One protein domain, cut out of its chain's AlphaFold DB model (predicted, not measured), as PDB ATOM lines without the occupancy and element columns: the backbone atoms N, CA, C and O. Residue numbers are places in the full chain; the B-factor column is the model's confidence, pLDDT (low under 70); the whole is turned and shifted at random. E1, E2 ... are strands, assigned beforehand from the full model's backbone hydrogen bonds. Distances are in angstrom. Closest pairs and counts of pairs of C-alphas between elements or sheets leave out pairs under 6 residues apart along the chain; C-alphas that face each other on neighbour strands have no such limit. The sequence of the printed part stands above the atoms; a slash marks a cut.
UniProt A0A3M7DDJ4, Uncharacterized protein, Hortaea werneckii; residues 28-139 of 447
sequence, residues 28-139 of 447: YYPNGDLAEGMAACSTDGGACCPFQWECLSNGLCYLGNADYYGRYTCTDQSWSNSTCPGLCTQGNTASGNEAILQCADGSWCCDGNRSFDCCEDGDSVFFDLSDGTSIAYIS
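What this domain is: This is residues 28 to 139 of the 447 residues of an uncharacterized protein of Hortaea werneckii (UniProt A0A3M7DDJ4). With little regular structure, a strongly twisted sheet of six short strands runs through a body mostly of loops, and the small hairpin E1 and E2 packs near E3 and E4. The printed part has 112 residues, 31 in eight named strands, E1 to E8 along the chain: all strand. The sheet, E7 E6 E5 E4 E3 E8, is antiparallel; E3 to E7 form a meander, each strand the antiparallel neighbour of the one before. It is compact, radius of gyration of the C-alphas 13.0 A, spanning 37 by 28 by 23 A.

Where its parts are: E1 is residues 38 to 40, beginning at C-alpha 38 (49.320, 94.377, 138.569); E2 47 to 50; E3 54 to 56; E4 61 to 63; E5 68 to 71; E6 98 to 102, 13.2 A long; E7 108 to 112, 12.3 A; E8 134 to 137, ending at C-alpha 137 (50.455, 106.171, 140.470).

How they stand to each other: In E1 and E2, N 39 and O 49 are 3.0 A apart, within hydrogen-bond range. The closest C-alphas of E2 and E4, Cys 49 and Cys 61, are 5.7 A apart. Likewise within range are N 55 and O 136 of E3 and E8, 2.8 A, and N 99 and O 112 of E6 and E7, 2.9 A.

The domain as a whole: The printed part has no cut. E5 to E6 and E7 to E8 are long links. No printed residue is under pLDDT 70.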
ATOM      1  N   TYR A  28      49.770  90.859 131.522       95.25
ATOM      2  CA  TYR A  28      50.407  89.623 131.101       95.25
ATOM      3  C   TYR A  28      51.925  89.753 131.166       95.25
ATOM      4  O   TYR A  28      52.498  90.815 130.898       95.25
ATOM      5  N   TYR A  29      52.579  88.656 131.515       95.31
ATOM      6  CA  TYR A  29      54.024  88.492 131.413       95.31
ATOM      7  C   TYR A  29      54.457  88.316 129.949       95.31
ATOM      8  O   TYR A  29      53.617  87.974 129.114       95.31
ATOM      9  N   PRO A  30      55.745  88.531 129.609       94.25
ATOM     10  CA  PRO A  30      56.267  88.340 128.247       94.25
ATOM     11  C   PRO A  30      55.980  86.965 127.634       94.25
ATOM     12  O   PRO A  30      55.836  86.843 126.422       94.25
ATOM     13  N   ASN A  31      55.870  85.932 128.469       91.75
ATOM     14  CA  ASN A  31      55.526  84.574 128.052       91.75
ATOM     15  C   ASN A  31      54.016  84.369 127.775       91.75
ATOM     16  O   ASN A  31      53.615  83.274 127.389       91.75
ATOM     17  N   GLY A  32      53.187  85.400 127.973       92.50
ATOM     18  CA  GLY A  32      51.738  85.383 127.767       92.50
ATOM     19  C   GLY A  32      50.914  84.971 128.992       92.50
ATOM     20  O   GLY A  32      49.681  84.975 128.913       92.50
ATOM     21  N   ASP A  33      51.549  84.640 130.119       93.19
ATOM     22  CA  ASP A  33      50.839  84.259 131.341       93.19
ATOM     23  C   ASP A  33      50.165  85.466 131.998       93.19
ATOM     24  O   ASP A  33      50.701  86.576 131.998       93.19
ATOM     25  N   LEU A  34      48.990  85.249 132.594       93.75
ATOM     26  CA  LEU A  34      48.265  86.283 133.332       93.75
ATOM     27  C   LEU A  34      49.044  86.691 134.592       93.75
ATOM     28  O   LEU A  34      49.414  85.848 135.409       93.75
ATOM     29  N   ALA A  35      49.239  87.993 134.774       93.75
ATOM     30  CA  ALA A  35      49.877  88.571 135.943       93.75
ATOM     31  C   ALA A  35      48.844  89.054 136.965       93.75
ATOM     32  O   ALA A  35      47.993  89.899 136.677       93.75
ATOM     33  N   GLU A  36      48.946  88.537 138.185       93.06
ATOM     34  CA  GLU A  36      48.134  88.971 139.319       93.06
ATOM     35  C   GLU A  36      48.803  90.127 140.073       93.06
ATOM     36  O   GLU A  36      50.025  90.261 140.080       93.06
ATOM     37  N   GLY A  37      47.999  90.972 140.730       92.38
ATOM     38  CA  GLY A  37      48.520  92.073 141.550       92.38
ATOM     39  C   GLY A  37      49.165  93.213 140.754       92.38
ATOM     40  O   GLY A  37      49.927  93.991 141.321       92.38
ATOM     41  N   MET A  38      48.851  93.319 139.464       95.06
ATOM     42  CA  MET A  38      49.320  94.377 138.569       95.06
ATOM     43  C   MET A  38      48.148  95.261 138.135       95.06
ATOM     44  O   MET A  38      47.005  94.801 138.067       95.06
ATOM     45  N   ALA A  39      48.421  96.529 137.837       95.31
ATOM     46  CA  ALA A  39      47.433  97.456 137.296       95.31
ATOM     47  C   ALA A  39      47.975  98.165 136.056       95.31
ATOM     48  O   ALA A  39      49.127  98.595 136.030       95.31
ATOM     49  N   ALA A  40      47.125  98.304 135.039       95.81
ATOM     50  CA  ALA A  40      47.454  99.035 133.825       95.81
ATOM     51  C   ALA A  40      47.685 100.523 134.110       95.81
ATOM     52  O   ALA A  40      46.929 101.154 134.852       95.81
ATOM     53  N   CYS A  41      48.709 101.085 133.476       95.88
ATOM     54  CA  CYS A  41      49.086 102.487 133.625       95.88
ATOM     55  C   CYS A  41      48.164 103.467 132.893       95.88
ATOM     56  O   CYS A  41      48.118 104.646 133.235       95.88
ATOM     57  N   SER A  42      47.436 102.994 131.882       93.88
ATOM     58  CA  SER A  42      46.514 103.792 131.078       93.88
ATOM     59  C   SER A  42      45.278 102.974 130.722       93.88
ATOM     60  O   SER A  42      45.326 101.750 130.663       93.88
ATOM     61  N   THR A  43      44.164 103.651 130.435       91.31
ATOM     62  CA  THR A  43      42.949 103.009 129.913       91.31
ATOM     63  C   THR A  43      43.108 102.494 128.489       91.31
ATOM     64  O   THR A  43      42.325 101.650 128.058       91.31
ATOM     65  N   ASP A  44      44.100 103.001 127.759       91.56
ATOM     66  CA  ASP A  44      44.372 102.609 126.374       91.56
ATOM     67  C   ASP A  44      45.272 101.363 126.288       91.56
ATOM     68  O   ASP A  44      45.560 100.877 125.195       91.56
ATOM     69  N   GLY A  45      45.671 100.809 127.438       91.31
ATOM     70  CA  GLY A  45      46.643  99.726 127.536       91.31
ATOM     71  C   GLY A  45      48.077 100.223 127.717       91.31
ATOM     72  O   GLY A  45      48.327 101.409 127.931       91.31
ATOM     73  N   GLY A  46      49.026  99.292 127.650       94.50
ATOM     74  CA  GLY A  46      50.458  99.541 127.787       94.50
ATOM     75  C   GLY A  46      51.067  98.797 128.965       94.50
ATOM     76  O   GLY A  46      50.673  97.672 129.279       94.50
ATOM     77  N   ALA A  47      52.052  99.431 129.596       95.88
ATOM     78  CA  ALA A  47      52.701  98.896 130.779       95.88
ATOM     79  C   ALA A  47      51.713  98.719 131.940       95.88
ATOM     80  O   ALA A  47      50.777  99.501 132.134       95.88
ATOM     81  N   CYS A  48      51.957  97.682 132.726       96.62
ATOM     82  CA  CYS A  48      51.270  97.399 133.967       96.62
ATOM     83  C   CYS A  48      52.279  97.367 135.109       96.62
ATOM     84  O   CYS A  48      53.253  96.608 135.053       96.62
ATOM     85  N   CYS A  49      52.009  98.147 136.153       96.94
ATOM     86  CA  CYS A  49      52.900  98.312 137.293       96.94
ATOM     87  C   CYS A  49      52.320  97.697 138.578       96.94
ATOM     88  O   CYS A  49      51.093  97.581 138.710       96.94
ATOM     89  N   PRO A  50      53.180  97.306 139.537       96.25
ATOM     90  CA  PRO A  50      52.738  96.831 140.841       96.25
ATOM     91  C   PRO A  50      52.107  97.943 141.684       96.25
ATOM     92  O   PRO A  50      52.240  99.136 141.413       96.25
ATOM     93  N   PHE A  51      51.452  97.539 142.770       95.62
ATOM     94  CA  PHE A  51      50.948  98.457 143.788       95.62
ATOM     95  C   PHE A  51      52.061  99.339 144.374       95.62
ATOM     96  O   PHE A  51      53.115  98.821 144.727       95.62
ATOM     97  N   GLN A  52      51.785 100.638 144.533       96.38
ATOM     98  CA  GLN A  52      52.704 101.688 145.007       96.38
ATOM     99  C   GLN A  52      53.839 102.073 144.051       96.38
ATOM    100  O   GLN A  52      54.782 102.742 144.469       96.38
ATOM    101  N   TRP A  53      53.727 101.720 142.772       97.94
ATOM    102  CA  TRP A  53      54.665 102.156 141.739       97.94
ATOM    103  C   TRP A  53      54.079 103.291 140.900       97.94
ATOM    104  O   TRP A  53      52.866 103.382 140.680       97.94
ATOM    105  N   GLU A  54      54.964 104.152 140.416       98.12
ATOM    106  CA  GLU A  54      54.675 105.170 139.418       98.12
ATOM    107  C   GLU A  54      54.784 104.576 138.019       98.12
ATOM    108  O   GLU A  54      55.741 103.886 137.683       98.12
ATOM    109  N   CYS A  55      53.799 104.862 137.189       97.81
ATOM    110  CA  CYS A  55      53.808 104.558 135.774       97.81
ATOM    111  C   CYS A  55      54.497 105.680 135.016       97.81
ATOM    112  O   CYS A  55      54.103 106.841 135.147       97.81
ATOM    113  N   LEU A  56      55.456 105.331 134.169       97.69
ATOM    114  CA  LEU A  56      56.174 106.285 133.342       97.69
ATOM    115  C   LEU A  56      55.692 106.258 131.887       97.69
ATOM    116  O   LEU A  56      55.306 105.220 131.347       97.69
ATOM    117  N   SER A  57      55.755 107.411 131.219       96.44
ATOM    118  CA  SER A  57      55.345 107.585 129.816       96.44
ATOM    119  C   SER A  57      56.151 106.752 128.815       96.44
ATOM    120  O   SER A  57      55.689 106.524 127.702       96.44
ATOM    121  N   ASN A  58      57.347 106.302 129.195       95.81
ATOM    122  CA  ASN A  58      58.194 105.416 128.397       95.81
ATOM    123  C   ASN A  58      57.879 103.920 128.616       95.81
ATOM    124  O   ASN A  58      58.588 103.063 128.096       95.81
ATOM    125  N   GLY A  59      56.821 103.600 129.371       95.31
ATOM    126  CA  GLY A  59      56.377 102.229 129.629       95.31
ATOM    127  C   GLY A  59      57.127 101.521 130.761       95.31
ATOM    128  O   GLY A  59      56.995 100.306 130.906       95.31
ATOM    129  N   LEU A  60      57.908 102.255 131.558       96.75
ATOM    130  CA  LEU A  60      58.551 101.735 132.764       96.75
ATOM    131  C   LEU A  60      57.711 101.990 134.019       96.75
ATOM    132  O   LEU A  60      56.817 102.836 134.039       96.75
ATOM    133  N   CYS A  61      58.042 101.259 135.079       97.50
ATOM    134  CA  CYS A  61      57.537 101.483 136.422       97.50
ATOM    135  C   CYS A  61      58.663 102.031 137.298       97.50
ATOM    136  O   CYS A  61      59.774 101.501 137.256       97.50
ATOM    137  N   TYR A  62      58.367 103.041 138.110       97.75
ATOM    138  CA  TYR A  62      59.311 103.665 139.030       97.75
ATOM    139  C   TYR A  62      58.870 103.512 140.487       97.75
ATOM    140  O   TYR A  62      57.699 103.704 140.820       97.75
ATOM    141  N   LEU A  63      59.810 103.164 141.360       96.94
ATOM    142  CA  LEU A  63      59.607 103.052 142.800       96.94
ATOM    143  C   LEU A  63      60.450 104.104 143.520       96.94
ATOM    144  O   LEU A  63      61.635 103.894 143.778       96.94
ATOM    145  N   GLY A  64      59.821 105.226 143.875       96.44
ATOM    146  CA  GLY A  64      60.529 106.402 144.383       96.44
ATOM    147  C   GLY A  64      61.261 106.219 145.714       96.44
ATOM    148  O   GLY A  64      62.262 106.884 145.945       96.44
ATOM    149  N   ASN A  65      60.828 105.313 146.598       95.62
ATOM    150  CA  ASN A  65      61.525 105.099 147.876       95.62
ATOM    151  C   ASN A  65      62.844 104.329 147.735       95.62
ATOM    152  O   ASN A  65      63.657 104.376 148.653       95.62
ATOM    153  N   ALA A  66      63.031 103.615 146.627       94.19
ATOM    154  CA  ALA A  66      64.251 102.868 146.347       94.19
ATOM    155  C   ALA A  66      65.011 103.415 145.128       94.19
ATOM    156  O   ALA A  66      66.088 102.922 144.825       94.19
ATOM    157  N   ASP A  67      64.458 104.428 144.456       94.62
ATOM    158  CA  ASP A  67      64.966 104.985 143.202       94.62
ATOM    159  C   ASP A  67      65.137 103.922 142.101       94.62
ATOM    160  O   ASP A  67      66.154 103.835 141.421       94.62
ATOM    161  N   TYR A  68      64.133 103.047 141.958       94.88
ATOM    162  CA  TYR A  68      64.210 101.897 141.054       94.88
ATOM    163  C   TYR A  68      63.317 102.034 139.843       94.88
ATOM    164  O   TYR A  68      62.114 102.255 139.970       94.88
ATOM    165  N   TYR A  69      63.891 101.732 138.683       96.88
ATOM    166  CA  TYR A  69      63.153 101.513 137.453       96.88
ATOM    167  C   TYR A  69      63.015 100.015 137.189       96.88
ATOM    168  O   TYR A  69      63.884  99.195 137.510       96.88
ATOM    169  N   GLY A  70      61.884  99.630 136.618       95.62
ATOM    170  CA  GLY A  70      61.668  98.255 136.214       95.62
ATOM    171  C   GLY A  70      60.630  98.125 135.122       95.62
ATOM    172  O   GLY A  70      59.690  98.919 135.023       95.62
ATOM    173  N   ARG A  71      60.778  97.076 134.319       95.00
ATOM    174  CA  ARG A  71      59.758  96.633 133.375       95.00
ATOM    175  C   ARG A  71      59.042  95.416 133.939       95.00
ATOM    176  O   ARG A  71      59.611  94.341 134.149       95.00
ATOM    177  N   TYR A  72      57.743  95.582 134.123       95.19
ATOM    178  CA  TYR A  72      56.892  94.597 134.766       95.19
ATOM    179  C   TYR A  72      56.101  93.811 133.730       95.19
ATOM    180  O   TYR A  72      56.657  92.917 133.090       95.19
ATOM    181  N   THR A  73      54.820  94.132 133.582       95.94
ATOM    182  CA  THR A  73      53.868  93.386 132.757       95.94
ATOM    183  C   THR A  73      53.219  94.318 131.741       95.94
ATOM    184  O   THR A  73      53.462  95.525 131.751       95.94
ATOM    185  N   CYS A  74      52.425  93.764 130.834       96.06
ATOM    186  CA  CYS A  74      51.823  94.492 129.723       96.06
ATOM    187  C   CYS A  74      50.354  94.100 129.566       96.06
ATOM    188  O   CYS A  74      49.992  92.950 129.794       96.06
ATOM    189  N   THR A  75      49.490  95.018 129.141       96.25
ATOM    190  CA  THR A  75      48.079  94.690 128.865       96.25
ATOM    191  C   THR A  75      47.875  93.864 127.590       96.25
ATOM    192  O   THR A  75      46.821  93.263 127.405       96.25
ATOM    193  N   ASP A  76      48.857  93.865 126.687       94.94
ATOM    194  CA  ASP A  76      48.893  93.039 125.479       94.94
ATOM    195  C   ASP A  76      49.572  91.690 125.760       94.94
ATOM    196  O   ASP A  76      50.775  91.617 126.000       94.94
ATOM    197  N   GLN A  77      48.794  90.608 125.684       94.81
ATOM    198  CA  GLN A  77      49.273  89.248 125.922       94.81
ATOM    199  C   GLN A  77      50.365  88.819 124.934       94.81
ATOM    200  O   GLN A  77      51.251  88.055 125.313       94.81
ATOM    201  N   SER A  78      50.334  89.300 123.686       93.19
ATOM    202  CA  SER A  78      51.357  88.962 122.689       93.19
ATOM    203  C   SER A  78      52.587  89.862 122.740       93.19
ATOM    204  O   SER A  78      53.527  89.604 121.991       93.19
ATOM    205  N   TRP A  79      52.593  90.907 123.582       93.06
ATOM    206  CA  TRP A  79      53.693  91.880 123.672       93.06
ATOM    207  C   TRP A  79      54.085  92.483 122.314       93.06
ATOM    208  O   TRP A  79      55.233  92.834 122.055       93.06
ATOM    209  N   SER A  80      53.106  92.575 121.423       91.44
ATOM    210  CA  SER A  80      53.253  93.052 120.049       91.44
ATOM    211  C   SER A  80      52.936  94.539 119.911       91.44
ATOM    212  O   SER A  80      53.331  95.176 118.935       91.44
ATOM    213  N   ASN A  81      52.208  95.095 120.879       90.31
ATOM    214  CA  ASN A  81      51.839  96.496 120.918       90.31
ATOM    215  C   ASN A  81      53.042  97.364 121.314       90.31
ATOM    216  O   ASN A  81      53.710  97.104 122.313       90.31
ATOM    217  N   SER A  82      53.274  98.446 120.572       90.12
ATOM    218  CA  SER A  82      54.361  99.397 120.828       90.12
ATOM    219  C   SER A  82      54.255 100.102 122.182       90.12
ATOM    220  O   SER A  82      55.258 100.599 122.687       90.12
ATOM    221  N   THR A  83      53.071 100.124 122.800       90.06
ATOM    222  CA  THR A  83      52.873 100.638 124.166       90.06
ATOM    223  C   THR A  83      53.481  99.739 125.245       90.06
ATOM    224  O   THR A  83      53.521 100.129 126.412       90.06
ATOM    225  N   CYS A  84      53.907  98.530 124.882       92.94
ATOM    226  CA  CYS A  84      54.569  97.580 125.758       92.94
ATOM    227  C   CYS A  84      56.009  97.377 125.299       92.94
ATOM    228  O   CYS A  84      56.265  96.560 124.413       92.94
ATOM    229  N   PRO A  85      56.963  98.124 125.870       89.94
ATOM    230  CA  PRO A  85      58.348  98.015 125.456       89.94
ATOM    231  C   PRO A  85      58.864  96.591 125.701       89.94
ATOM    232  O   PRO A  85      58.944  96.128 126.839       89.94
ATOM    233  N   GLY A  86      59.256  95.904 124.624       91.69
ATOM    234  CA  GLY A  86      59.865  94.565 124.641       91.69
ATOM    235  C   GLY A  86      61.303  94.543 125.171       91.69
ATOM    236  O   GLY A  86      62.110  93.715 124.756       91.69
ATOM    237  N   LEU A  87      61.643  95.473 126.061       92.25
ATOM    238  CA  LEU A  87      62.969  95.635 126.644       92.25
ATOM    239  C   LEU A  87      63.193  94.564 127.717       92.25
ATOM    240  O   LEU A  87      62.262  94.165 128.421       92.25
ATOM    241  N   CYS A  88      64.426  94.077 127.843       92.06
ATOM    242  CA  CYS A  88      64.828  93.129 128.888       92.06
ATOM    243  C   CYS A  88      63.947  91.867 128.996       92.06
ATOM    244  O   CYS A  88      63.808  91.293 130.070       92.06
ATOM    245  N   THR A  89      63.279  91.414 127.928       89.06
ATOM    246  CA  THR A  89      62.377  90.237 127.993       89.06
ATOM    247  C   THR A  89      63.117  88.905 127.992       89.06
ATOM    248  O   THR A  89      62.485  87.868 128.204       89.06
ATOM    249  N   GLN A  90      64.433  88.923 127.741       85.44
ATOM    250  CA  GLN A  90      65.270  87.729 127.592       85.44
ATOM    251  C   GLN A  90      64.616  86.725 126.618       85.44
ATOM    252  O   GLN A  90      64.447  85.544 126.918       85.44
ATOM    253  N   GLY A  91      64.141  87.225 125.469       77.31
ATOM    254  CA  GLY A  91      63.443  86.413 124.469       77.31
ATOM    255  C   GLY A  91      62.078  85.893 124.931       77.31
ATOM    256  O   GLY A  91      61.730  84.756 124.636       77.31
ATOM    257  N   ASN A  92      61.318  86.710 125.669       78.75
ATOM    258  CA  ASN A  92      59.994  86.385 126.224       78.75
ATOM    259  C   ASN A  92      59.980  85.265 127.276       78.75
ATOM    260  O   ASN A  92      58.927  84.702 127.571       78.75
ATOM    261  N   THR A  93      61.132  84.946 127.870       77.19
ATOM    262  CA  THR A  93      61.233  83.930 128.932       77.19
ATOM    263  C   THR A  93      61.256  84.528 130.337       77.19
ATOM    264  O   THR A  93      61.044  83.809 131.314       77.19
ATOM    265  N   ALA A  94      61.480  85.841 130.455       75.81
ATOM    266  CA  ALA A  94      61.486  86.529 131.736       75.81
ATOM    267  C   ALA A  94      60.091  86.507 132.380       75.81
ATOM    268  O   ALA A  94      59.105  86.942 131.782       75.81
ATOM    269  N   SER A  95      60.015  86.083 133.641       72.12
ATOM    270  CA  SER A  95      58.787  86.008 134.447       72.12
ATOM    271  C   SER A  95      58.290  87.376 134.950       72.12
ATOM    272  O   SER A  95      57.626  87.447 135.979       72.12
ATOM    273  N   GLY A  96      58.647  88.472 134.272       71.50
ATOM    274  CA  GLY A  96      58.406  89.847 134.722       71.50
ATOM    275  C   GLY A  96      59.330  90.319 135.853       71.50
ATOM    276  O   GLY A  96      60.112  89.544 136.396       71.50
ATOM    277  N   ASN A  97      59.200  91.602 136.221       84.81
ATOM    278  CA  ASN A  97      59.988  92.296 137.260       84.81
ATOM    279  C   ASN A  97      61.469  92.516 136.909       84.81
ATOM    280  O   ASN A  97      62.332  92.425 137.777       84.81
ATOM    281  N   GLU A  98      61.761  92.814 135.646       92.62
ATOM    282  CA  GLU A  98      63.140  93.055 135.222       92.62
ATOM    283  C   GLU A  98      63.554  94.454 135.649       92.62
ATOM    284  O   GLU A  98      62.899  95.440 135.290       92.62
ATOM    285  N   ALA A  99      64.620  94.529 136.437       93.88
ATOM    286  CA  ALA A  99      65.218  95.791 136.810       93.88
ATOM    287  C   ALA A  99      65.914  96.419 135.606       93.88
ATOM    288  O   ALA A  99      66.543  95.734 134.794       93.88
ATOM    289  N   ILE A 100      65.772  97.734 135.499       95.56
ATOM    290  CA  ILE A 100      66.443  98.523 134.479       95.56
ATOM    291  C   ILE A 100      67.194  99.631 135.195       95.56
ATOM    292  O   ILE A 100      66.639 100.272 136.089       95.56
ATOM    293  N   LEU A 101      68.443  99.838 134.804       96.00
ATOM    294  CA  LEU A 101      69.298 100.873 135.356       96.00
ATOM    295  C   LEU A 101      69.549 101.944 134.295       96.00
ATOM    296  O   LEU A 101      69.785 101.614 133.130       96.00
ATOM    297  N   GLN A 102      69.468 103.211 134.697       96.44
ATOM    298  CA  GLN A 102      69.901 104.341 133.882       96.44
ATOM    299  C   GLN A 102      71.359 104.653 134.219       96.44
ATOM    300  O   GLN A 102      71.697 104.910 135.375       96.44
ATOM    301  N   CYS A 103      72.216 104.639 133.210       96.50
ATOM    302  CA  CYS A 103      73.638 104.905 133.345       96.50
ATOM    303  C   CYS A 103      73.935 106.409 133.323       96.50
ATOM    304  O   CYS A 103      73.119 107.232 132.905       96.50
ATOM    305  N   ALA A 104      75.138 106.788 133.761       96.06
ATOM    306  CA  ALA A 104      75.546 108.192 133.877       96.06
ATOM    307  C   ALA A 104      75.597 108.951 132.534       96.06
ATOM    308  O   ALA A 104      75.564 110.180 132.518       96.06
ATOM    309  N   ASP A 105      75.696 108.232 131.417       95.50
ATOM    310  CA  ASP A 105      75.652 108.780 130.059       95.50
ATOM    311  C   ASP A 105      74.221 108.923 129.504       95.50
ATOM    312  O   ASP A 105      74.043 109.438 128.400       95.50
ATOM    313  N   GLY A 106      73.208 108.511 130.275       95.44
ATOM    314  CA  GLY A 106      71.796 108.520 129.899       95.44
ATOM    315  C   GLY A 106      71.325 107.256 129.176       95.44
ATOM    316  O   GLY A 106      70.131 107.152 128.885       95.44
ATOM    317  N   SER A 107      72.218 106.300 128.898       96.31
ATOM    318  CA  SER A 107      71.839 104.991 128.358       96.31
ATOM    319  C   SER A 107      71.144 104.137 129.420       96.31
ATOM    320  O   SER A 107      71.233 104.408 130.618       96.31
ATOM    321  N   TRP A 108      70.422 103.106 128.986       97.12
ATOM    322  CA  TRP A 108      69.738 102.177 129.879       97.12
ATOM    323  C   TRP A 108      70.238 100.759 129.650       97.12
ATOM    324  O   TRP A 108      70.527 100.378 128.516       97.12
ATOM    325  N   CYS A 109      70.295  99.959 130.709       96.25
ATOM    326  CA  CYS A 109      70.686  98.557 130.621       96.25
ATOM    327  C   CYS A 109      69.792  97.655 131.477       96.25
ATOM    328  O   CYS A 109      69.136  98.089 132.428       96.25
ATOM    329  N   CYS A 110      69.735  96.379 131.097       94.44
ATOM    330  CA  CYS A 110      68.990  95.362 131.830       94.44
ATOM    331  C   CYS A 110      69.807  94.860 133.021       94.44
ATOM    332  O   CYS A 110      70.818  94.188 132.832       94.44
ATOM    333  N   ASP A 111      69.319  95.116 134.229       89.75
ATOM    334  CA  ASP A 111      69.973  94.726 135.483       89.75
ATOM    335  C   ASP A 111      69.385  93.420 136.074       89.75
ATOM    336  O   ASP A 111      69.710  92.957 137.170       89.75
ATOM    337  N   GLY A 112      68.463  92.779 135.349       83.25
ATOM    338  CA  GLY A 112      67.880  91.498 135.739       83.25
ATOM    339  C   GLY A 112      67.220  91.553 137.119       83.25
ATOM    340  O   GLY A 112      66.192  92.203 137.310       83.25
ATOM    341  N   ASN A 113      67.838  90.870 138.088       80.06
ATOM    342  CA  ASN A 113      67.408  90.819 139.490       80.06
ATOM    343  C   ASN A 113      68.166  91.795 140.408       80.06
ATOM    344  O   ASN A 113      68.166  91.583 141.623       80.06
ATOM    345  N   ARG A 114      68.808  92.838 139.868       82.81
ATOM    346  CA  ARG A 114      69.602  93.812 140.642       82.81
ATOM    347  C   ARG A 114      70.785  93.188 141.370       82.81
ATOM    348  O   ARG A 114      71.106  93.549 142.498       82.81
ATOM    349  N   SER A 115      71.374  92.153 140.772       85.19
ATOM    350  CA  SER A 115      72.494  91.426 141.380       85.19
ATOM    351  C   SER A 115      73.861  91.951 140.947       85.19
ATOM    352  O   SER A 115      74.866  91.486 141.480       85.19
ATOM    353  N   PHE A 116      73.910  92.866 139.979       87.88
ATOM    354  CA  PHE A 116      75.131  93.501 139.489       87.88
ATOM    355  C   PHE A 116      74.837  94.959 139.107       87.88
ATOM    356  O   PHE A 116      73.732  95.430 139.328       87.88
ATOM    357  N   ASP A 117      75.835  95.700 138.631       92.31
ATOM    358  CA  ASP A 117      75.629  97.015 138.022       92.31
ATOM    359  C   ASP A 117      75.855  96.854 136.518       92.31
ATOM    360  O   ASP A 117      76.988  96.676 136.061       92.31
ATOM    361  N   CYS A 118      74.770  96.848 135.741       95.00
ATOM    362  CA  CYS A 118      74.870  96.649 134.298       95.00
ATOM    363  C   CYS A 118      75.563  97.816 133.573       95.00
ATOM    364  O   CYS A 118      76.006  97.627 132.442       95.00
ATOM    365  N   CYS A 119      75.714  98.984 134.207       96.06
ATOM    366  CA  CYS A 119      76.454 100.113 133.644       96.06
ATOM    367  C   CYS A 119      77.975  99.930 133.752       96.06
ATOM    368  O   CYS A 119      78.718 100.549 132.989       96.06
ATOM    369  N   GLU A 120      78.446  99.094 134.681       95.44
ATOM    370  CA  GLU A 120      79.868  98.762 134.834       95.44
ATOM    371  C   GLU A 120      80.270  97.496 134.062       95.44
ATOM    372  O   GLU A 120      81.454  97.300 133.766       95.44
ATOM    373  N   ASP A 121      79.302  96.644 133.713       90.31
ATOM    374  CA  ASP A 121      79.544  95.408 132.973       90.31
ATOM    375  C   ASP A 121      79.529  95.641 131.452       90.31
ATOM    376  O   ASP A 121      78.521  96.032 130.859       90.31
ATOM    377  N   GLY A 122      80.667  95.368 130.808       85.94
ATOM    378  CA  GLY A 122      80.857  95.557 129.370       85.94
ATOM    379  C   GLY A 122      80.042  94.608 128.487       85.94
ATOM    380  O   GLY A 122      79.895  94.894 127.299       85.94
ATOM    381  N   ASP A 123      79.503  93.518 129.042       88.25
ATOM    382  CA  ASP A 123      78.693  92.540 128.302       88.25
ATOM    383  C   ASP A 123      77.176  92.814 128.399       88.25
ATOM    384  O   ASP A 123      76.359  92.070 127.844       88.25
ATOM    385  N   SER A 124      76.778  93.892 129.081       91.94
ATOM    386  CA  SER A 124      75.374  94.283 129.220       91.94
ATOM    387  C   SER A 124      74.766  94.770 127.906       91.94
ATOM    388  O   SER A 124      75.410  95.396 127.063       91.94
ATOM    389  N   VAL A 125      73.467  94.517 127.736       90.38
ATOM    390  CA  VAL A 125      72.703  95.053 126.604       90.38
ATOM    391  C   VAL A 125      72.251  96.469 126.945       90.38
ATOM    392  O   VAL A 125      71.342  96.647 127.759       90.38
ATOM    393  N   PHE A 126      72.874  97.452 126.297       95.38
ATOM    394  CA  PHE A 126      72.504  98.862 126.389       95.38
ATOM    395  C   PHE A 126      71.468  99.239 125.329       95.38
ATOM    396  O   PHE A 126      71.471  98.711 124.213       95.38
ATOM    397  N   PHE A 127      70.585 100.167 125.671       95.94
ATOM    398  CA  PHE A 127      69.591 100.719 124.761       95.94
ATOM    399  C   PHE A 127      69.257 102.169 125.114       95.94
ATOM    400  O   PHE A 127      69.359 102.598 126.262       95.94
ATOM    401  N   ASP A 128      68.813 102.908 124.101       96.06
ATOM    402  CA  ASP A 128      68.339 104.275 124.263       96.06
ATOM    403  C   ASP A 128      66.848 104.263 124.599       96.06
ATOM    404  O   ASP A 128      66.025 103.705 123.865       96.06
ATOM    405  N   LEU A 129      66.487 104.913 125.700       95.62
ATOM    406  CA  LEU A 129      65.103 105.127 126.088       95.62
ATOM    407  C   LEU A 129      64.944 106.576 126.534       95.62
ATOM    408  O   LEU A 129      65.725 107.075 127.339       95.62
ATOM    409  N   SER A 130      63.923 107.253 126.009       95.62
ATOM    410  CA  SER A 130      63.591 108.602 126.457       95.62
ATOM    411  C   SER A 130      63.255 108.606 127.947       95.62
ATOM    412  O   SER A 130      62.610 107.673 128.444       95.62
ATOM    413  N   ASP A 131      63.613 109.693 128.628       94.62
ATOM    414  CA  ASP A 131      63.238 109.894 130.022       94.62
ATOM    415  C   ASP A 131      61.718 109.784 130.194       94.62
ATOM    416  O   ASP A 131      60.917 110.351 129.439       94.62
ATOM    417  N   GLY A 132      61.320 108.997 131.187       95.00
ATOM    418  CA  GLY A 132      59.924 108.770 131.514       95.00
ATOM    419  C   GLY A 132      59.372 109.898 132.378       95.00
ATOM    420  O   GLY A 132      59.987 110.296 133.361       95.00
ATOM    421  N   THR A 133      58.177 110.383 132.051       97.50
ATOM    422  CA  THR A 133      57.406 111.269 132.938       97.50
ATOM    423  C   THR A 133      56.350 110.461 133.676       97.50
ATOM    424  O   THR A 133      55.753 109.558 133.092       97.50
ATOM    425  N   SER A 134      56.118 110.769 134.954       97.50
ATOM    426  CA  SER A 134      55.087 110.104 135.755       97.50
ATOM    427  C   SER A 134      53.696 110.428 135.198       97.50
ATOM    428  O   SER A 134      53.293 111.591 135.152       97.50
ATOM    429  N   ILE A 135      52.975 109.405 134.730       97.31
ATOM    430  CA  ILE A 135      51.630 109.533 134.138       97.31
ATOM    431  C   ILE A 135      50.527 108.995 135.050       97.31
ATOM    432  O   ILE A 135      49.371 109.400 134.923       97.31
ATOM    433  N   ALA A 136      50.863 108.089 135.968       96.69
ATOM    434  CA  ALA A 136      49.929 107.532 136.935       96.69
ATOM    435  C   ALA A 136      50.674 106.982 138.155       96.69
ATOM    436  O   ALA A 136      51.842 106.623 138.071       96.69
ATOM    437  N   TYR A 137      49.969 106.859 139.277       97.06
ATOM    438  CA  TYR A 137      50.455 106.171 140.470       97.06
ATOM    439  C   TYR A 137      49.489 105.047 140.840       97.06
ATOM    440  O   TYR A 137      48.281 105.281 140.993       97.06
ATOM    441  N   ILE A 138      50.000 103.824 140.994       96.62
ATOM    442  CA  ILE A 138      49.169 102.656 141.284       96.62
ATOM    443  C   ILE A 138      48.814 102.623 142.773       96.62
ATOM    444  O   ILE A 138      49.500 102.033 143.604       96.62
ATOM    445  N   SER A 139      47.682 103.238 143.105       95.19
ATOM    446  CA  SER A 139      47.122 103.272 144.465       95.19
ATOM    447  C   SER A 139      46.171 102.114 144.782       95.19
ATOM    448  O   SER A 139      45.688 101.997 145.906       95.19
TER     449      SER A 139